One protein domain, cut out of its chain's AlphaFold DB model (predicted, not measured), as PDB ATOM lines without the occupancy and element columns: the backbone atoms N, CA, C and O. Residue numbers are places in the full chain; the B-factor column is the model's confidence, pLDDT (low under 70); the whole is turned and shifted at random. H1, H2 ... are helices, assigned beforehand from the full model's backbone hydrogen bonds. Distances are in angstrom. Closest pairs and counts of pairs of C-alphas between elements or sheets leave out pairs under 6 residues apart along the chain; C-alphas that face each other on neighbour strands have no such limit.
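What this domain is: This is residues 9 to 161 of the 746 residues of an uncharacterized protein of hydrocarbon metagenome (UniProt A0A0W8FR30). H8 runs through the middle of a compact group of helices, with H1 side by side with it, H6 crossing it and short H9 packed on it. H2, H3 and H4 gather towards one end of the longest axis, H5 and H7 towards the other, and a long link, residues 67 to 82, arcs between H4 and H5. The printed part has 153 residues with nine named helices, H1 to H9 in order, and no named strand: all helix, mostly crossed. The radius of gyration of the C-alphas is 14.6 A and the spans are 41 by 30 by 28 A.

How they stand to each other: Begin at H1, residues 9 to 18, which touches H8, residues 132 to 148, opposite ways at a shallow tilt of 27 degrees; the closest C-alphas, of Ala 14 and Tyr 143, are 4.5 A apart. H2, residues 22 to 31, and H3, residues 33 to 49, form a helical hairpin, closest at C-alphas 29 and 36, 5.2 A. H4, residues 58 to 66, only just touches H2, with 3 pairs of C-alphas within 8 A, closest at Val 22 and Leu 65, 5.8 A. H5, residues 83 to 91, touches H8, closest at C-alphas 90 and 145, 6.5 A. H6, residues 96 to 110, is about perpendicular to H8 at 80 degrees, closest at C-alphas 103 and 140, 7.0 A; its residues 109 to 110 alone touch H3. H7, residues 117 to 125, touches H5 only at their ends, and only just, with 3 pairs within 8 A, closest at C-alphas 84 and 124, 5.5 A. H9, residues 156 to 159, touches H8, closest at C-alphas 139 and 156, 5.4 A. Every O i to N i+4 pair is within hydrogen-bond range in H1, H2, H4, H5, H7 and H8, against 10 of 13 in H3 and 9 of 11 in H6; H9 is too short for such a pair.

Where its parts are: Find C-alpha 9 at (177.345, 185.433, 148.892), where H1 begins. H3 runs 24.1 A with a kink of 28 degrees near residue 40, and H6 runs 21.1 A. H8 runs 24.4 A from C-alpha 132 at (162.025, 208.679, 153.063).

The domain as a whole: The two C-alphas farthest apart, of Pro 54 and Lys 125, are 42.3 A apart. The printed part has no cut, and the link from H4 to H5 is long. Look for pLDDT under 70 at residues 69 to 80 and 92 to 94.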
ATOM      1  N   SER A   9     177.855 185.158 150.238       77.56
ATOM      2  CA  SER A   9     177.345 185.433 148.892       77.56
ATOM      3  C   SER A   9     175.914 185.987 148.916       77.56
ATOM      4  O   SER A   9     175.597 186.944 148.205       77.56
ATOM      5  N   VAL A  10     175.071 185.469 149.814       82.44
ATOM      6  CA  VAL A  10     173.681 185.910 150.009       82.44
ATOM      7  C   VAL A  10     173.630 187.322 150.592       82.44
ATOM      8  O   VAL A  10     172.819 188.148 150.172       82.44
ATOM      9  N   THR A  11     174.523 187.633 151.533       84.31
ATOM     10  CA  THR A  11     174.581 188.958 152.171       84.31
ATOM     11  C   THR A  11     175.104 190.028 151.214       84.31
ATOM     12  O   THR A  11     174.566 191.138 151.182       84.31
ATOM     13  N   MET A  12     176.103 189.689 150.394       86.62
ATOM     14  CA  MET A  12     176.589 190.553 149.312       86.62
ATOM     15  C   MET A  12     175.473 190.856 148.307       86.62
ATOM     16  O   MET A  12     175.207 192.025 148.021       86.62
ATOM     17  N   ASN A  13     174.752 189.826 147.847       85.88
ATOM     18  CA  ASN A  13     173.639 189.988 146.912       85.88
ATOM     19  C   ASN A  13     172.490 190.836 147.493       85.88
ATOM     20  O   ASN A  13     171.890 191.651 146.792       85.88
ATOM     21  N   ALA A  14     172.203 190.691 148.789       89.56
ATOM     22  CA  ALA A  14     171.182 191.481 149.471       89.56
ATOM     23  C   ALA A  14     171.541 192.972 149.558       89.56
ATOM     24  O   ALA A  14     170.678 193.826 149.337       89.56
ATOM     25  N   LEU A  15     172.811 193.302 149.823       90.12
ATOM     26  CA  LEU A  15     173.283 194.689 149.809       90.12
ATOM     27  C   LEU A  15     173.254 195.291 148.402       90.12
ATOM     28  O   LEU A  15     172.803 196.427 148.257       90.12
ATOM     29  N   TRP A  16     173.640 194.526 147.378       90.00
ATOM     30  CA  TRP A  16     173.489 194.951 145.986       90.00
ATOM     31  C   TRP A  16     172.020 195.169 145.609       90.00
ATOM     32  O   TRP A  16     171.696 196.176 145.008       90.00
ATOM     33  N   ASN A  17     171.073 194.333 146.029       89.06
ATOM     34  CA  ASN A  17     169.658 194.572 145.702       89.06
ATOM     35  C   ASN A  17     169.056 195.785 146.442       89.06
ATOM     36  O   ASN A  17     168.173 196.469 145.912       89.06
ATOM     37  N   ALA A  18     169.536 196.088 147.651       90.19
ATOM     38  CA  ALA A  18     169.134 197.278 148.402       90.19
ATOM     39  C   ALA A  18     169.739 198.576 147.838       90.19
ATOM     40  O   ALA A  18     169.086 199.623 147.879       90.19
ATOM     41  N   PHE A  19     170.966 198.499 147.317       91.25
ATOM     42  CA  PHE A  19     171.727 199.584 146.697       91.25
ATOM     43  C   PHE A  19     172.319 199.093 145.366       91.25
ATOM     44  O   PHE A  19     173.502 198.766 145.309       91.25
ATOM     45  N   PRO A  20     171.506 199.008 144.297       86.56
ATOM     46  CA  PRO A  20     171.907 198.369 143.036       86.56
ATOM     47  C   PRO A  20     173.094 199.036 142.358       86.56
ATOM     48  O   PRO A  20     173.916 198.344 141.767       86.56
ATOM     49  N   SER A  21     173.216 200.354 142.492       87.50
ATOM     50  CA  SER A  21     174.230 201.158 141.825       87.50
ATOM     51  C   SER A  21     174.841 202.194 142.773       87.50
ATOM     52  O   SER A  21     174.248 202.567 143.795       87.50
ATOM     53  N   VAL A  22     176.010 202.726 142.398       87.69
ATOM     54  CA  VAL A  22     176.610 203.894 143.067       87.69
ATOM     55  C   VAL A  22     175.640 205.084 143.038       87.69
ATOM     56  O   VAL A  22     175.490 205.771 144.046       87.69
ATOM     57  N   ALA A  23     174.912 205.274 141.931       86.06
ATOM     58  CA  ALA A  23     173.899 206.321 141.798       86.06
ATOM     59  C   ALA A  23     172.754 206.154 142.811       86.06
ATOM     60  O   ALA A  23     172.399 207.109 143.492       86.06
ATOM     61  N   SER A  24     172.238 204.934 143.003       88.06
ATOM     62  CA  SER A  24     171.222 204.654 144.025       88.06
ATOM     63  C   SER A  24     171.730 204.909 145.450       88.06
ATOM     64  O   SER A  24     170.928 205.221 146.333       88.06
ATOM     65  N   PHE A  25     173.016 204.691 145.725       90.06
ATOM     66  CA  PHE A  25     173.592 204.958 147.045       90.06
ATOM     67  C   PHE A  25     173.766 206.462 147.296       90.06
ATOM     68  O   PHE A  25     173.440 206.939 148.384       90.06
ATOM     69  N   ILE A  26     174.197 207.214 146.279       87.75
ATOM     70  CA  ILE A  26     174.280 208.680 146.329       87.75
ATOM     71  C   ILE A  26     172.879 209.294 146.480       87.75
ATOM     72  O   ILE A  26     172.683 210.099 147.384       87.75
ATOM     73  N   ASP A  27     171.883 208.836 145.713       87.12
ATOM     74  CA  ASP A  27     170.480 209.259 145.863       87.12
ATOM     75  C   ASP A  27     169.969 209.025 147.293       87.12
ATOM     76  O   ASP A  27     169.398 209.912 147.916       87.12
ATOM     77  N   PHE A  28     170.243 207.861 147.890       90.12
ATOM     78  CA  PHE A  28     169.877 207.630 149.289       90.12
ATOM     79  C   PHE A  28     170.562 208.617 150.249       90.12
ATOM     80  O   PHE A  28     169.948 209.081 151.212       90.12
ATOM     81  N   LYS A  29     171.831 208.953 149.997       88.62
ATOM     82  CA  LYS A  29     172.600 209.897 150.813       88.62
ATOM     83  C   LYS A  29     172.027 211.314 150.735       88.62
ATOM     84  O   LYS A  29     171.897 211.956 151.779       88.62
ATOM     85  N   GLU A  30     171.674 211.765 149.535       85.31
ATOM     86  CA  GLU A  30     171.234 213.132 149.239       85.31
ATOM     87  C   GLU A  30     169.741 213.349 149.521       85.31
ATOM     88  O   GLU A  30     169.367 214.320 150.181       85.31
ATOM     89  N   THR A  31     168.891 212.412 149.101       78.88
ATOM     90  CA  THR A  31     167.427 212.544 149.102       78.88
ATOM     91  C   THR A  31     166.795 212.157 150.448       78.88
ATOM     92  O   THR A  31     165.708 212.630 150.786       78.88
ATOM     93  N   ASP A  32     167.482 211.342 151.265       84.50
ATOM     94  CA  ASP A  32     167.004 210.842 152.566       84.50
ATOM     95  C   ASP A  32     167.969 211.181 153.728       84.50
ATOM     96  O   ASP A  32     168.226 210.352 154.606       84.50
ATOM     97  N   ARG A  33     168.487 212.420 153.767       82.50
ATOM     98  CA  ARG A  33     169.567 212.882 154.673       82.50
ATOM     99  C   ARG A  33     169.411 212.495 156.155       82.50
ATOM    100  O   ARG A  33     170.369 212.052 156.784       82.50
ATOM    101  N   GLU A  34     168.216 212.615 156.737       81.94
ATOM    102  CA  GLU A  34     167.965 212.262 158.153       81.94
ATOM    103  C   GLU A  34     168.062 210.753 158.450       81.94
ATOM    104  O   GLU A  34     168.284 210.322 159.592       81.94
ATOM    105  N   VAL A  35     167.833 209.928 157.430       85.50
ATOM    106  CA  VAL A  35     167.942 208.473 157.515       85.50
ATOM    107  C   VAL A  35     169.369 208.053 157.175       85.50
ATOM    108  O   VAL A  35     169.975 207.293 157.930       85.50
ATOM    109  N   SER A  36     169.931 208.592 156.093       86.56
ATOM    110  CA  SER A  36     171.239 208.209 155.563       86.56
ATOM    111  C   SER A  36     172.391 208.523 156.521       86.56
ATOM    112  O   SER A  36     173.253 207.669 156.714       86.56
ATOM    113  N   VAL A  37     172.358 209.661 157.229       87.56
ATOM    114  CA  VAL A  37     173.374 210.032 158.240       87.56
ATOM    115  C   VAL A  37     173.503 208.980 159.348       87.56
ATOM    116  O   VAL A  37     174.593 208.757 159.869       87.56
ATOM    117  N   ARG A  38     172.406 208.296 159.700       86.62
ATOM    118  CA  ARG A  38     172.401 207.235 160.721       86.62
ATOM    119  C   ARG A  38     172.648 205.847 160.137       86.62
ATOM    120  O   ARG A  38     173.301 205.025 160.779       86.62
ATOM    121  N   ALA A  39     172.108 205.579 158.951       88.25
ATOM    122  CA  ALA A  39     172.164 204.266 158.321       88.25
ATOM    123  C   ALA A  39     173.525 203.984 157.670       88.25
ATOM    124  O   ALA A  39     174.061 202.897 157.851       88.25
ATOM    125  N   ILE A  40     174.129 204.948 156.967       90.62
ATOM    126  CA  ILE A  40     175.370 204.738 156.199       90.62
ATOM    127  C   ILE A  40     176.534 204.245 157.077       90.62
ATOM    128  O   ILE A  40     177.107 203.208 156.736       90.62
ATOM    129  N   PRO A  41     176.863 204.871 158.230       90.69
ATOM    130  CA  PRO A  41     177.938 204.370 159.091       90.69
ATOM    131  C   PRO A  41     177.680 202.937 159.572       90.69
ATOM    132  O   PRO A  41     178.596 202.125 159.667       90.69
ATOM    133  N   ARG A  42     176.411 202.601 159.836       89.50
ATOM    134  CA  ARG A  42     175.987 201.272 160.287       89.50
ATOM    135  C   ARG A  42     176.078 200.231 159.169       89.50
ATOM    136  O   ARG A  42     176.539 199.126 159.426       89.50
ATOM    137  N   ILE A  43     175.681 200.587 157.947       91.62
ATOM    138  CA  ILE A  43     175.771 199.739 156.751       91.62
ATOM    139  C   ILE A  43     177.237 199.444 156.416       91.62
ATOM    140  O   ILE A  43     177.579 198.291 156.176       91.62
ATOM    141  N   ILE A  44     178.117 200.451 156.468       91.75
ATOM    142  CA  ILE A  44     179.561 200.284 156.231       91.75
ATOM    143  C   ILE A  44     180.175 199.386 157.309       91.75
ATOM    144  O   ILE A  44     180.875 198.429 156.986       91.75
ATOM    145  N   LYS A  45     179.857 199.638 158.585       90.62
ATOM    146  CA  LYS A  45     180.293 198.790 159.702       90.62
ATOM    147  C   LYS A  45     179.809 197.350 159.559       90.62
ATOM    148  O   LYS A  45     180.562 196.414 159.819       90.62
ATOM    149  N   PHE A  46     178.561 197.164 159.135       90.62
ATOM    150  CA  PHE A  46     177.983 195.853 158.858       90.62
ATOM    151  C   PHE A  46     178.712 195.152 157.702       90.62
ATOM    152  O   PHE A  46     179.098 193.994 157.847       90.62
ATOM    153  N   ALA A  47     178.961 195.846 156.591       89.50
ATOM    154  CA  ALA A  47     179.682 195.296 155.446       89.50
ATOM    155  C   ALA A  47     181.133 194.925 155.803       89.50
ATOM    156  O   ALA A  47     181.609 193.866 155.402       89.50
ATOM    157  N   TYR A  48     181.820 195.749 156.602       90.81
ATOM    158  CA  TYR A  48     183.180 195.465 157.067       90.81
ATOM    159  C   TYR A  48     183.218 194.263 158.019       90.81
ATOM    160  O   TYR A  48     183.997 193.337 157.810       90.81
ATOM    161  N   LYS A  49     182.318 194.216 159.014       89.38
ATOM    162  CA  LYS A  49     182.224 193.101 159.974       89.38
ATOM    163  C   LYS A  49     181.957 191.754 159.291       89.38
ATOM    164  O   LYS A  49     182.420 190.728 159.776       89.38
ATOM    165  N   ASN A  50     181.219 191.762 158.182       86.38
ATOM    166  CA  ASN A  50     180.923 190.565 157.398       86.38
ATOM    167  C   ASN A  50     181.955 190.293 156.288       86.38
ATOM    168  O   ASN A  50     181.688 189.459 155.439       86.38
ATOM    169  N   ASN A  51     183.119 190.956 156.265       88.25
ATOM    170  CA  ASN A  51     184.166 190.781 155.242       88.25
ATOM    171  C   ASN A  51     183.712 191.061 153.791       88.25
ATOM    172  O   ASN A  51     184.291 190.532 152.846       88.25
ATOM    173  N   ILE A  52     182.687 191.899 153.599       89.56
ATOM    174  CA  ILE A  52     182.188 192.302 152.270       89.56
ATOM    175  C   ILE A  52     183.054 193.420 151.680       89.56
ATOM    176  O   ILE A  52     183.256 193.486 150.469       89.56
ATOM    177  N   ILE A  53     183.582 194.296 152.540       90.38
ATOM    178  CA  ILE A  53     184.499 195.377 152.160       90.38
ATOM    179  C   ILE A  53     185.811 195.272 152.948       90.38
ATOM    180  O   ILE A  53     185.787 194.896 154.120       90.38
ATOM    181  N   PRO A  54     186.957 195.649 152.353       85.56
ATOM    182  CA  PRO A  54     188.273 195.478 152.976       85.56
ATOM    183  C   PRO A  54     188.592 196.522 154.058       85.56
ATOM    184  O   PRO A  54     189.505 196.328 154.858       85.56
ATOM    185  N   LYS A  55     187.883 197.657 154.070       89.94
ATOM    186  CA  LYS A  55     188.068 198.757 155.027       89.94
ATOM    187  C   LYS A  55     186.709 199.314 155.428       89.94
ATOM    188  O   LYS A  55     185.851 199.469 154.565       89.94
ATOM    189  N   GLU A  56     186.540 199.696 156.691       92.81
ATOM    190  CA  GLU A  56     185.338 200.379 157.200       92.81
ATOM    191  C   GLU A  56     185.291 201.846 156.721       92.81
ATOM    192  O   GLU A  56     185.362 202.787 157.504       92.81
ATOM    193  N   THR A  57     185.243 202.062 155.404       91.75
ATOM    194  CA  THR A  57     185.171 203.400 154.800       91.75
ATOM    195  C   THR A  57     184.091 203.461 153.729       91.75
ATOM    196  O   THR A  57     183.826 202.479 153.036       91.75
ATOM    197  N   GLU A  58     183.487 204.638 153.555       90.31
ATOM    198  CA  GLU A  58     182.476 204.868 152.513       90.31
ATOM    199  C   GLU A  58     183.045 204.611 151.112       90.31
ATOM    200  O   GLU A  58     182.378 204.013 150.274       90.31
ATOM    201  N   LYS A  59     184.316 204.969 150.885       90.88
ATOM    202  CA  LYS A  59     185.014 204.713 149.620       90.88
ATOM    203  C   LYS A  59     185.074 203.218 149.285       90.88
ATOM    204  O   LYS A  59     184.742 202.843 148.168       90.88
ATOM    205  N   ALA A  60     185.421 202.372 150.257       88.69
ATOM    206  CA  ALA A  60     185.453 200.921 150.063       88.69
ATOM    207  C   ALA A  60     184.055 200.338 149.778       88.69
ATOM    208  O   ALA A  60     183.926 199.375 149.025       88.69
ATOM    209  N   PHE A  61     182.999 200.936 150.340       90.75
ATOM    210  CA  PHE A  61     181.620 200.546 150.043       90.75
ATOM    211  C   PHE A  61     181.179 200.971 148.636       90.75
ATOM    212  O   PHE A  61     180.568 200.179 147.926       90.75
ATOM    213  N   ILE A  62     181.545 202.176 148.190       91.00
ATOM    214  CA  ILE A  62     181.295 202.638 146.816       91.00
ATOM    215  C   ILE A  62     182.015 201.742 145.798       91.00
ATOM    216  O   ILE A  62     181.412 201.361 144.798       91.00
ATOM    217  N   GLU A  63     183.267 201.355 146.065       89.44
ATOM    218  CA  GLU A  63     184.023 200.410 145.226       89.44
ATOM    219  C   GLU A  63     183.336 199.033 145.154       89.44
ATOM    220  O   GLU A  63     183.241 198.447 144.076       89.44
ATOM    221  N   PHE A  64     182.776 198.547 146.267       91.25
ATOM    222  CA  PHE A  64     181.971 197.319 146.294       91.25
ATOM    223  C   PHE A  64     180.691 197.419 145.448       91.25
ATOM    224  O   PHE A  64     180.357 196.476 144.728       91.25
ATOM    225  N   LEU A  65     179.982 198.552 145.492       89.06
ATOM    226  CA  LEU A  65     178.798 198.769 144.654       89.06
ATOM    227  C   LEU A  65     179.164 198.890 143.168       89.06
ATOM    228  O   LEU A  65     178.452 198.357 142.322       89.06
ATOM    229  N   ALA A  66     180.289 199.535 142.848       85.50
ATOM    230  CA  ALA A  66     180.802 199.639 141.480       85.50
ATOM    231  C   ALA A  66     181.218 198.275 140.895       85.50
ATOM    232  O   ALA A  66     181.181 198.086 139.681       85.50
ATOM    233  N   GLY A  67     181.587 197.316 141.750       80.44
ATOM    234  CA  GLY A  67     181.905 195.940 141.367       80.44
ATOM    235  C   GLY A  67     180.694 195.058 141.029       80.44
ATOM    236  O   GLY A  67     180.889 193.908 140.630       80.44
ATOM    237  N   ASN A  68     179.459 195.555 141.179       80.00
ATOM    238  CA  ASN A  68     178.242 194.791 140.909       80.00
ATOM    239  C   ASN A  68     178.027 194.572 139.397       80.00
ATOM    240  O   ASN A  68     177.527 195.448 138.697       80.00
ATOM    241  N   LYS A  69     178.385 193.383 138.890       65.69
ATOM    242  CA  LYS A  69     178.193 192.988 137.478       65.69
ATOM    243  C   LYS A  69     176.838 192.317 137.189       65.69
ATOM    244  O   LYS A  69     176.566 192.001 136.039       65.69
ATOM    245  N   ASN A  70     176.005 192.092 138.212       61.75
ATOM    246  CA  ASN A  70     174.758 191.313 138.128       61.75
ATOM    247  C   ASN A  70     173.502 192.154 137.829       61.75
ATOM    248  O   ASN A  70     172.378 191.683 138.024       61.75
ATOM    249  N   ILE A  71     173.658 193.407 137.398       57.69
ATOM    250  CA  ILE A  71     172.510 194.284 137.181       57.69
ATOM    251  C   ILE A  71     171.993 194.111 135.754       57.69
ATOM    252  O   ILE A  71     172.493 194.722 134.815       57.69
ATOM    253  N   ASP A  72     170.959 193.293 135.608       59.84
ATOM    254  CA  ASP A  72     170.126 193.258 134.408       59.84
ATOM    255  C   ASP A  72     169.142 194.448 134.470       59.84
ATOM    256  O   ASP A  72     167.941 194.276 134.672       59.84
ATOM    257  N   ILE A  73     169.683 195.680 134.420       56.09
ATOM    258  CA  ILE A  73     168.955 196.961 134.628       56.09
ATOM    259  C   ILE A  73     167.759 197.089 133.672       56.09
ATOM    260  O   ILE A  73     166.757 197.733 134.006       56.09
ATOM    261  N   ASP A  74     167.869 196.448 132.510       52.12
ATOM    262  CA  ASP A  74     166.931 196.546 131.396       52.12
ATOM    263  C   ASP A  74     165.913 195.402 131.349       52.12
ATOM    264  O   ASP A  74     165.048 195.394 130.472       52.12
ATOM    265  N   LYS A  75     165.946 194.453 132.298       60.88
ATOM    266  CA  LYS A  75     164.897 193.435 132.382       60.88
ATOM    267  C   LYS A  75     163.583 194.108 132.804       60.88
ATOM    268  O   LYS A  75     163.505 194.671 133.898       60.88
ATOM    269  N   PRO A  76     162.527 194.086 131.976       58.34
ATOM    270  CA  PRO A  76     161.270 194.706 132.353       58.34
ATOM    271  C   PRO A  76     160.656 193.946 133.533       58.34
ATOM    272  O   PRO A  76     160.663 192.712 133.570       58.34
ATOM    273  N   LEU A  77     160.114 194.683 134.508       68.00
ATOM    274  CA  LEU A  77     159.200 194.084 135.477       68.00
ATOM    275  C   LEU A  77     158.013 193.470 134.715       68.00
ATOM    276  O   LEU A  77     157.613 194.034 133.694       68.00
ATOM    277  N   PRO A  78     157.420 192.362 135.198       68.75
ATOM    278  CA  PRO A  78     156.159 191.876 134.647       68.75
ATOM    279  C   PRO A  78     155.141 193.019 134.611       68.75
ATOM    280  O   PRO A  78     154.974 193.706 135.621       68.75
ATOM    281  N   GLU A  79     154.480 193.225 133.466       56.66
ATOM    282  CA  GLU A  79     153.576 194.368 133.250       56.66
ATOM    283  C   GLU A  79     152.460 194.449 134.302       56.66
ATOM    284  O   GLU A  79     151.975 195.538 134.586       56.66
ATOM    285  N   GLU A  80     152.116 193.318 134.928       64.81
ATOM    286  CA  GLU A  80     151.060 193.172 135.934       64.81
ATOM    287  C   GLU A  80     151.550 193.206 137.398       64.81
ATOM    288  O   GLU A  80     150.736 193.093 138.316       64.81
ATOM    289  N   LEU A  81     152.856 193.367 137.661       74.25
ATOM    290  CA  LEU A  81     153.399 193.268 139.022       74.25
ATOM    291  C   LEU A  81     152.920 194.423 139.920       74.25
ATOM    292  O   LEU A  81     153.251 195.589 139.700       74.25
ATOM    293  N   THR A  82     152.214 194.094 141.001       81.75
ATOM    294  CA  THR A  82     151.775 195.041 142.035       81.75
ATOM    295  C   THR A  82     152.651 194.973 143.287       81.75
ATOM    296  O   THR A  82     153.323 193.981 143.571       81.75
ATOM    297  N   PHE A  83     152.585 196.003 144.141       83.94
ATOM    298  CA  PHE A  83     153.229 195.945 145.461       83.94
ATOM    299  C   PHE A  83     152.670 194.822 146.356       83.94
ATOM    300  O   PHE A  83     153.349 194.378 147.282       83.94
ATOM    301  N   SER A  84     151.442 194.351 146.102       81.56
ATOM    302  CA  SER A  84     150.899 193.205 146.838       81.56
ATOM    303  C   SER A  84     151.650 191.928 146.484       81.56
ATOM    304  O   SER A  84     152.051 191.225 147.404       81.56
ATOM    305  N   ASP A  85     151.965 191.716 145.208       80.31
ATOM    306  CA  ASP A  85     152.700 190.537 144.732       80.31
ATOM    307  C   ASP A  85     154.121 190.483 145.306       80.31
ATOM    308  O   ASP A  85     154.609 189.425 145.699       80.31
ATOM    309  N   VAL A  86     154.764 191.646 145.461       83.31
ATOM    310  CA  VAL A  86     156.075 191.781 146.123       83.31
ATOM    311  C   VAL A  86     156.008 191.349 147.593       83.31
ATOM    312  O   VAL A  86     156.894 190.650 148.093       83.31
ATOM    313  N   VAL A  87     154.951 191.750 148.306       85.00
ATOM    314  CA  VAL A  87     154.735 191.342 149.702       85.00
ATOM    315  C   VAL A  87     154.383 189.860 149.786       85.00
ATOM    316  O   VAL A  87     154.857 189.183 150.693       85.00
ATOM    317  N   ASP A  88     153.602 189.342 148.846       79.94
ATOM    318  CA  ASP A  88     153.126 187.962 148.862       79.94
ATOM    319  C   ASP A  88     154.268 186.985 148.509       79.94
ATOM    320  O   ASP A  88     154.426 185.962 149.179       79.94
ATOM    321  N   ALA A  89     155.182 187.363 147.605       79.38
ATOM    322  CA  ALA A  89     156.443 186.652 147.365       79.38
ATOM    323  C   ALA A  89     157.309 186.541 148.642       79.38
ATOM    324  O   ALA A  89     157.947 185.515 148.910       79.38
ATOM    325  N   LEU A  90     157.298 187.581 149.482       79.69
ATOM    326  CA  LEU A  90     158.004 187.609 150.765       79.69
ATOM    327  C   LEU A  90     157.267 186.883 151.894       79.69
ATOM    328  O   LEU A  90     157.921 186.265 152.739       79.69
ATOM    329  N   CYS A  91     155.938 186.925 151.923       75.50
ATOM    330  CA  CYS A  91     155.111 186.276 152.937       75.50
ATOM    331  C   CYS A  91     155.006 184.762 152.710       75.50
ATOM    332  O   CYS A  91     155.127 184.000 153.669       75.50
ATOM    333  N   GLY A  92     154.872 184.295 151.465       69.00
ATOM    334  CA  GLY A  92     154.501 182.903 151.193       69.00
ATOM    335  C   GLY A  92     153.194 182.549 151.914       69.00
ATOM    336  O   GLY A  92     152.212 183.272 151.792       69.00
ATOM    337  N   SER A  93     153.196 181.486 152.723       58.66
ATOM    338  CA  SER A  93     152.066 181.088 153.582       58.66
ATOM    339  C   SER A  93     151.997 181.815 154.939       58.66
ATOM    340  O   SER A  93     151.087 181.558 155.727       58.66
ATOM    341  N   SER A  94     152.938 182.717 155.242       68.44
ATOM    342  CA  SER A  94     153.020 183.417 156.534       68.44
ATOM    343  C   SER A  94     152.261 184.748 156.546       68.44
ATOM    344  O   SER A  94     152.129 185.429 155.532       68.44
ATOM    345  N   SER A  95     151.811 185.181 157.729       76.69
ATOM    346  CA  SER A  95     151.096 186.456 157.890       76.69
ATOM    347  C   SER A  95     151.996 187.688 157.686       76.69
ATOM    348  O   SER A  95     153.203 187.658 157.938       76.69
ATOM    349  N   VAL A  96     151.397 188.825 157.309       73.81
ATOM    350  CA  VAL A  96     152.098 190.121 157.169       73.81
ATOM    351  C   VAL A  96     152.753 190.564 158.485       73.81
ATOM    352  O   VAL A  96     153.833 191.149 158.470       73.81
ATOM    353  N   ASN A  97     152.158 190.231 159.634       76.38
ATOM    354  CA  ASN A  97     152.746 190.525 160.944       76.38
ATOM    355  C   ASN A  97     154.037 189.727 161.181       76.38
ATOM    356  O   ASN A  97     154.999 190.267 161.722       76.38
ATOM    357  N   SER A  98     154.102 188.478 160.707       79.12
ATOM    358  CA  SER A  98     155.340 187.695 160.734       79.12
ATOM    359  C   SER A  98     156.419 188.295 159.833       79.12
ATOM    360  O   SER A  98     157.590 188.267 160.205       79.12
ATOM    361  N   LEU A  99     156.050 188.845 158.670       82.19
ATOM    362  CA  LEU A  99     156.996 189.542 157.798       82.19
ATOM    363  C   LEU A  99     157.557 190.788 158.493       82.19
ATOM    364  O   LEU A  99     158.767 190.976 158.500       82.19
ATOM    365  N   ILE A 100     156.713 191.599 159.138       84.25
ATOM    366  CA  ILE A 100     157.154 192.811 159.852       84.25
ATOM    367  C   ILE A 100     158.201 192.476 160.920       84.25
ATOM    368  O   ILE A 100     159.254 193.108 160.932       84.25
ATOM    369  N   MET A 101     157.982 191.437 161.734       81.75
ATOM    370  CA  MET A 101     158.973 191.001 162.732       81.75
ATOM    371  C   MET A 101     160.319 190.603 162.101       81.75
ATOM    372  O   MET A 101     161.378 190.872 162.667       81.75
ATOM    373  N   GLN A 102     160.305 189.994 160.911       80.94
ATOM    374  CA  GLN A 102     161.534 189.651 160.188       80.94
ATOM    375  C   GLN A 102     162.242 190.894 159.634       80.94
ATOM    376  O   GLN A 102     163.465 190.998 159.724       80.94
ATOM    377  N   LEU A 103     161.487 191.851 159.090       85.62
ATOM    378  CA  LEU A 103     162.048 193.099 158.574       85.62
ATOM    379  C   LEU A 103     162.594 193.988 159.705       85.62
ATOM    380  O   LEU A 103     163.574 194.704 159.501       85.62
ATOM    381  N   GLU A 104     162.036 193.905 160.916       84.56
ATOM    382  CA  GLU A 104     162.547 194.628 162.085       84.56
ATOM    383  C   GLU A 104     163.992 194.245 162.440       84.56
ATOM    384  O   GLU A 104     164.777 195.119 162.821       84.56
ATOM    385  N   LYS A 105     164.388 192.978 162.254       83.56
ATOM    386  CA  LYS A 105     165.782 192.542 162.450       83.56
ATOM    387  C   LYS A 105     166.733 193.310 161.519       83.56
ATOM    388  O   LYS A 105     167.719 193.872 161.992       83.56
ATOM    389  N   ILE A 106     166.362 193.443 160.242       84.31
ATOM    390  CA  ILE A 106     167.122 194.190 159.224       84.31
ATOM    391  C   ILE A 106     167.171 195.687 159.563       84.31
ATOM    392  O   ILE A 106     168.226 196.313 159.470       84.31
ATOM    393  N   THR A 107     166.054 196.274 160.016       86.06
ATOM    394  CA  THR A 107     166.024 197.701 160.397       86.06
ATOM    395  C   THR A 107     166.978 198.023 161.548       86.06
ATOM    396  O   THR A 107     167.660 199.044 161.505       86.06
ATOM    397  N   LYS A 108     167.081 197.141 162.555       84.94
ATOM    398  CA  LYS A 108     167.980 197.311 163.712       84.94
ATOM    399  C   LYS A 108     169.450 197.097 163.349       84.94
ATOM    400  O   LYS A 108     170.336 197.739 163.922       84.94
ATOM    401  N   GLU A 109     169.708 196.191 162.415       82.88
ATOM    402  CA  GLU A 109     171.050 195.864 161.945       82.88
ATOM    403  C   GLU A 109     171.638 196.989 161.091       82.88
ATOM    404  O   GLU A 109     172.735 197.458 161.383       82.88
ATOM    405  N   LEU A 110     170.862 197.508 160.134       84.88
ATOM    406  CA  LEU A 110     171.283 198.550 159.189       84.88
ATOM    407  C   LEU A 110     170.916 199.982 159.624       84.88
ATOM    408  O   LEU A 110     171.153 200.932 158.881       84.88
ATOM    409  N   SER A 111     170.341 200.161 160.819       86.50
ATOM    410  CA  SER A 111     169.843 201.454 161.328       86.50
ATOM    411  C   SER A 111     168.851 202.156 160.384       86.50
ATOM    412  O   SER A 111     168.815 203.386 160.301       86.50
ATOM    413  N   LEU A 112     168.029 201.380 159.675       87.38
ATOM    414  CA  LEU A 112     166.963 201.897 158.813       87.38
ATOM    415  C   LEU A 112     165.667 202.136 159.620       87.38
ATOM    416  O   LEU A 112     165.504 201.582 160.709       87.38
ATOM    417  N   PRO A 113     164.725 202.966 159.129       85.44
ATOM    418  CA  PRO A 113     163.505 203.298 159.858       85.44
ATOM    419  C   PRO A 113     162.651 202.064 160.174       85.44
ATOM    420  O   PRO A 113     162.461 201.201 159.321       85.44
ATOM    421  N   ILE A 114     162.076 202.030 161.381       82.69
ATOM    422  CA  ILE A 114     161.171 200.955 161.817       82.69
ATOM    423  C   ILE A 114     159.961 200.882 160.881       82.69
ATOM    424  O   ILE A 114     159.288 201.888 160.626       82.69
ATOM    425  N   ILE A 115     159.668 199.673 160.410       82.44
ATOM    426  CA  ILE A 115     158.550 199.402 159.511       82.44
ATOM    427  C   ILE A 115     157.283 199.179 160.335       82.44
ATOM    428  O   ILE A 115     157.236 198.320 161.206       82.44
ATOM    429  N   LYS A 116     156.227 199.936 160.027       82.75
ATOM    430  CA  LYS A 116     154.891 199.738 160.610       82.75
ATOM    431  C   LYS A 116     153.971 199.054 159.605       82.75
ATOM    432  O   LYS A 116     154.046 199.350 158.412       82.75
ATOM    433  N   ALA A 117     153.029 198.238 160.083       78.69
ATOM    434  CA  ALA A 117     152.010 197.596 159.241       78.69
ATOM    435  C   ALA A 117     151.265 198.604 158.352       78.69
ATOM    436  O   ALA A 117     151.050 198.363 157.166       78.69
ATOM    437  N   THR A 118     150.984 199.791 158.894       79.19
ATOM    438  CA  THR A 118     150.336 200.893 158.175       79.19
ATOM    439  C   THR A 118     151.107 201.354 156.937       79.19
ATOM    440  O   THR A 118     150.486 201.804 155.979       79.19
ATOM    441  N   MET A 119     152.437 201.217 156.905       81.69
ATOM    442  CA  MET A 119     153.251 201.565 155.735       81.69
ATOM    443  C   MET A 119     153.057 200.559 154.598       81.69
ATOM    444  O   MET A 119     152.906 200.975 153.449       81.69
ATOM    445  N   ILE A 120     152.993 199.263 154.924       81.69
ATOM    446  CA  ILE A 120     152.712 198.188 153.961       81.69
ATOM    447  C   ILE A 120     151.278 198.323 153.446       81.69
ATOM    448  O   ILE A 120     151.065 198.333 152.239       81.69
ATOM    449  N   THR A 121     150.295 198.515 154.333       78.25
ATOM    450  CA  THR A 121     148.892 198.728 153.939       78.25
ATOM    451  C   THR A 121     148.735 199.959 153.046       78.25
ATOM    452  O   THR A 121     147.991 199.915 152.067       78.25
ATOM    453  N   ARG A 122     149.454 201.050 153.344       78.44
ATOM    454  CA  ARG A 122     149.422 202.274 152.536       78.44
ATOM    455  C   ARG A 122     149.985 202.040 151.139       78.44
ATOM    456  O   ARG A 122     149.327 202.441 150.190       78.44
ATOM    457  N   LEU A 123     151.128 201.364 151.010       79.94
ATOM    458  CA  LEU A 123     151.724 201.053 149.705       79.94
ATOM    459  C   LEU A 123     150.939 199.986 148.921       79.94
ATOM    460  O   LEU A 123     150.855 200.099 147.705       79.94
ATOM    461  N   LYS A 124     150.289 199.017 149.591       78.56
ATOM    462  CA  LYS A 124     149.352 198.066 148.949       78.56
ATOM    463  C   LYS A 124     148.117 198.769 148.374       78.56
ATOM    464  O   LYS A 124     147.539 198.298 147.402       78.56
ATOM    465  N   LYS A 125     147.681 199.872 148.997       70.00
ATOM    466  CA  LYS A 125     146.499 200.640 148.579       70.00
ATOM    467  C   LYS A 125     146.832 201.733 147.555       70.00
ATOM    468  O   LYS A 125     146.052 201.947 146.635       70.00
ATOM    469  N   HIS A 126     147.958 202.421 147.744       72.31
ATOM    470  CA  HIS A 126     148.443 203.533 146.927       72.31
ATOM    471  C   HIS A 126     149.981 203.506 146.891       72.31
ATOM    472  O   HIS A 126     150.648 203.906 147.853       72.31
ATOM    473  N   PHE A 127     150.552 203.034 145.785       80.25
ATOM    474  CA  PHE A 127     151.995 202.907 145.622       80.25
ATOM    475  C   PHE A 127     152.608 204.256 145.215       80.25
ATOM    476  O   PHE A 127     152.674 204.611 144.042       80.25
ATOM    477  N   ILE A 128     153.011 205.048 146.212       76.69
ATOM    478  CA  ILE A 128     153.667 206.353 146.034       76.69
ATOM    479  C   ILE A 128     154.901 206.400 146.937       76.69
ATOM    480  O   ILE A 128     154.789 206.177 148.144       76.69
ATOM    481  N   LEU A 129     156.069 206.723 146.372       79.94
ATOM    482  CA  LEU A 129     157.366 206.747 147.066       79.94
ATOM    483  C   LEU A 129     157.840 208.176 147.385       79.94
ATOM    484  O   LEU A 129     158.981 208.551 147.121       79.94
ATOM    485  N   ASN A 130     156.963 208.999 147.962       77.62
ATOM    486  CA  ASN A 130     157.261 210.408 148.234       77.62
ATOM    487  C   ASN A 130     157.950 210.652 149.589       77.62
ATOM    488  O   ASN A 130     158.555 211.704 149.775       77.62
ATOM    489  N   THR A 131     157.910 209.695 150.523       83.81
ATOM    490  CA  THR A 131     158.567 209.829 151.836       83.81
ATOM    491  C   THR A 131     159.799 208.937 151.987       83.81
ATOM    492  O   THR A 131     159.794 207.779 151.563       83.81
ATOM    493  N   ALA A 132     160.808 209.425 152.718       82.25
ATOM    494  CA  ALA A 132     162.025 208.679 153.063       82.25
ATOM    495  C   ALA A 132     161.737 207.314 153.709       82.25
ATOM    496  O   ALA A 132     162.407 206.315 153.446       82.25
ATOM    497  N   LYS A 133     160.678 207.236 154.525       84.31
ATOM    498  CA  LYS A 133     160.239 205.993 155.175       84.31
ATOM    499  C   LYS A 133     159.725 204.953 154.171       84.31
ATOM    500  O   LYS A 133     159.967 203.768 154.366       84.31
ATOM    501  N   GLN A 134     159.037 205.366 153.103       86.06
ATOM    502  CA  GLN A 134     158.570 204.449 152.051       86.06
ATOM    503  C   GLN A 134     159.715 203.961 151.170       86.06
ATOM    504  O   GLN A 134     159.793 202.766 150.901       86.06
ATOM    505  N   ARG A 135     160.620 204.864 150.775       88.62
ATOM    506  CA  ARG A 135     161.830 204.495 150.026       88.62
ATOM    507  C   ARG A 135     162.698 203.523 150.824       88.62
ATOM    508  O   ARG A 135     163.093 202.484 150.308       88.62
ATOM    509  N   SER A 136     162.880 203.785 152.121       88.44
ATOM    510  CA  SER A 136     163.594 202.877 153.029       88.44
ATOM    511  C   SER A 136     162.905 201.515 153.175       88.44
ATOM    512  O   SER A 136     163.582 200.495 153.144       88.44
ATOM    513  N   LEU A 137     161.570 201.475 153.287       90.50
ATOM    514  CA  LEU A 137     160.810 200.218 153.293       90.50
ATOM    515  C   LEU A 137     161.079 199.411 152.019       90.50
ATOM    516  O   LEU A 137     161.336 198.216 152.108       90.50
ATOM    517  N   LEU A 138     161.088 200.053 150.852       91.00
ATOM    518  CA  LEU A 138     161.364 199.371 149.591       91.00
ATOM    519  C   LEU A 138     162.793 198.811 149.522       91.00
ATOM    520  O   LEU A 138     162.976 197.681 149.080       91.00
ATOM    521  N   ARG A 139     163.792 199.547 150.034       91.25
ATOM    522  CA  ARG A 139     165.180 199.054 150.158       91.25
ATOM    523  C   ARG A 139     165.279 197.832 151.071       91.25
ATOM    524  O   ARG A 139     165.989 196.884 150.753       91.25
ATOM    525  N   ILE A 140     164.535 197.825 152.176       91.94
ATOM    526  CA  ILE A 140     164.486 196.694 153.114       91.94
ATOM    527  C   ILE A 140     163.786 195.479 152.487       91.94
ATOM    528  O   ILE A 140     164.214 194.344 152.692       91.94
ATOM    529  N   LEU A 141     162.728 195.701 151.701       91.50
ATOM    530  CA  LEU A 141     162.043 194.634 150.971       91.50
ATOM    531  C   LEU A 141     162.942 194.041 149.882       91.50
ATOM    532  O   LEU A 141     163.045 192.822 149.813       91.50
ATOM    533  N   ALA A 142     163.647 194.873 149.108       90.88
ATOM    534  CA  ALA A 142     164.629 194.425 148.117       90.88
ATOM    535  C   ALA A 142     165.756 193.601 148.765       90.88
ATOM    536  O   ALA A 142     166.078 192.508 148.300       90.88
ATOM    537  N   TYR A 143     166.285 194.071 149.902       91.25
ATOM    538  CA  TYR A 143     167.270 193.337 150.701       91.25
ATOM    539  C   TYR A 143     166.750 191.947 151.102       91.25
ATOM    540  O   TYR A 143     167.434 190.940 150.933       91.25
ATOM    541  N   ARG A 144     165.513 191.867 151.613       89.56
ATOM    542  CA  ARG A 144     164.923 190.598 152.064       89.56
ATOM    543  C   ARG A 144     164.555 189.669 150.906       89.56
ATOM    544  O   ARG A 144     164.686 188.455 151.052       89.56
ATOM    545  N   LEU A 145     164.106 190.215 149.777       87.88
ATOM    546  CA  LEU A 145     163.795 189.453 148.566       87.88
ATOM    547  C   LEU A 145     165.034 188.734 148.059       87.88
ATOM    548  O   LEU A 145     164.976 187.530 147.854       87.88
ATOM    549  N   ALA A 146     166.166 189.428 147.979       87.00
ATOM    550  CA  ALA A 146     167.430 188.828 147.564       87.00
ATOM    551  C   ALA A 146     167.908 187.695 148.489       87.00
ATOM    552  O   ALA A 146     168.559 186.764 148.024       87.00
ATOM    553  N   GLN A 147     167.552 187.730 149.780       86.38
ATOM    554  CA  GLN A 147     167.844 186.634 150.712       86.38
ATOM    555  C   GLN A 147     166.927 185.418 150.527       86.38
ATOM    556  O   GLN A 147     167.357 184.291 150.743       86.38
ATOM    557  N   LYS A 148     165.648 185.636 150.197       83.12
ATOM    558  CA  LYS A 148     164.623 184.575 150.173       83.12
ATOM    559  C   LYS A 148     164.394 183.990 148.775       83.12
ATOM    560  O   LYS A 148     164.031 182.825 148.652       83.12
ATOM    561  N   ARG A 149     164.534 184.823 147.747       80.69
ATOM    562  CA  ARG A 149     164.226 184.573 146.333       80.69
ATOM    563  C   ARG A 149     165.271 185.268 145.441       80.69
ATOM    564  O   ARG A 149     164.945 186.238 144.753       80.69
ATOM    565  N   PRO A 150     166.542 184.819 145.480       78.56
ATOM    566  CA  PRO A 150     167.614 185.413 144.676       78.56
ATOM    567  C   PRO A 150     167.368 185.287 143.161       78.56
ATOM    568  O   PRO A 150     167.930 186.060 142.394       78.56
ATOM    569  N   ASP A 151     166.492 184.367 142.741       76.81
ATOM    570  CA  ASP A 151     166.054 184.133 141.361       76.81
ATOM    571  C   ASP A 151     165.303 185.319 140.731       76.81
ATOM    572  O   ASP A 151     165.351 185.505 139.515       76.81
ATOM    573  N   LEU A 152     164.613 186.129 141.540       77.50
ATOM    574  CA  LEU A 152     163.747 187.202 141.038       77.50
ATOM    575  C   LEU A 152     164.518 188.463 140.622       77.50
ATOM    576  O   LEU A 152     164.057 189.192 139.748       77.50
ATOM    577  N   ASN A 153     165.669 188.729 141.250       78.19
ATOM    578  CA  ASN A 153     166.492 189.934 141.053       78.19
ATOM    579  C   ASN A 153     165.724 191.277 141.145       78.19
ATOM    580  O   ASN A 153     166.074 192.260 140.495       78.19
ATOM    581  N   TRP A 154     164.650 191.336 141.940       86.31
ATOM    582  CA  TRP A 154     163.848 192.550 142.128       86.31
ATOM    583  C   TRP A 154     164.537 193.539 143.076       86.31
ATOM    584  O   TRP A 154     164.222 193.622 144.267       86.31
ATOM    585  N   HIS A 155     165.480 194.307 142.534       87.81
ATOM    586  CA  HIS A 155     166.227 195.323 143.270       87.81
ATOM    587  C   HIS A 155     165.431 196.627 143.467       87.81
ATOM    588  O   HIS A 155     164.399 196.867 142.837       87.81
ATOM    589  N   TYR A 156     165.927 197.510 144.341       89.88
ATOM    590  CA  TYR A 156     165.255 198.762 144.720       89.88
ATOM    591  C   TYR A 156     164.801 199.619 143.523       89.88
ATOM    592  O   TYR A 156     163.654 200.059 143.491       89.88
ATOM    593  N   GLU A 157     165.681 199.844 142.542       86.31
ATOM    594  CA  GLU A 157     165.372 200.656 141.350       86.31
ATOM    595  C   GLU A 157     164.331 200.013 140.417       86.31
ATOM    596  O   GLU A 157     163.635 200.730 139.705       86.31
ATOM    597  N   MET A 158     164.207 198.683 140.399       85.38
ATOM    598  CA  MET A 158     163.115 198.018 139.685       85.38
ATOM    599  C   MET A 158     161.813 198.213 140.446       85.38
ATOM    600  O   MET A 158     160.843 198.727 139.900       85.38
ATOM    601  N   LEU A 159     161.805 197.878 141.738       86.19
ATOM    602  CA  LEU A 159     160.616 197.996 142.578       86.19
ATOM    603  C   LEU A 159     160.076 199.434 142.642       86.19
ATOM    604  O   LEU A 159     158.879 199.626 142.848       86.19
ATOM    605  N   SER A 160     160.920 200.454 142.463       85.56
ATOM    606  CA  SER A 160     160.478 201.851 142.432       85.56
ATOM    607  C   SER A 160     159.685 202.220 141.173       85.56
ATOM    608  O   SER A 160     158.948 203.205 141.201       85.56
ATOM    609  N   LYS A 161     159.783 201.413 140.108       80.75
ATOM    610  CA  LYS A 161     159.087 201.587 138.823       80.75
ATOM    611  C   LYS A 161     157.724 200.885 138.757       80.75
ATOM    612  O   LYS A 161     157.110 200.899 137.698       80.75
TER     613      LYS A 161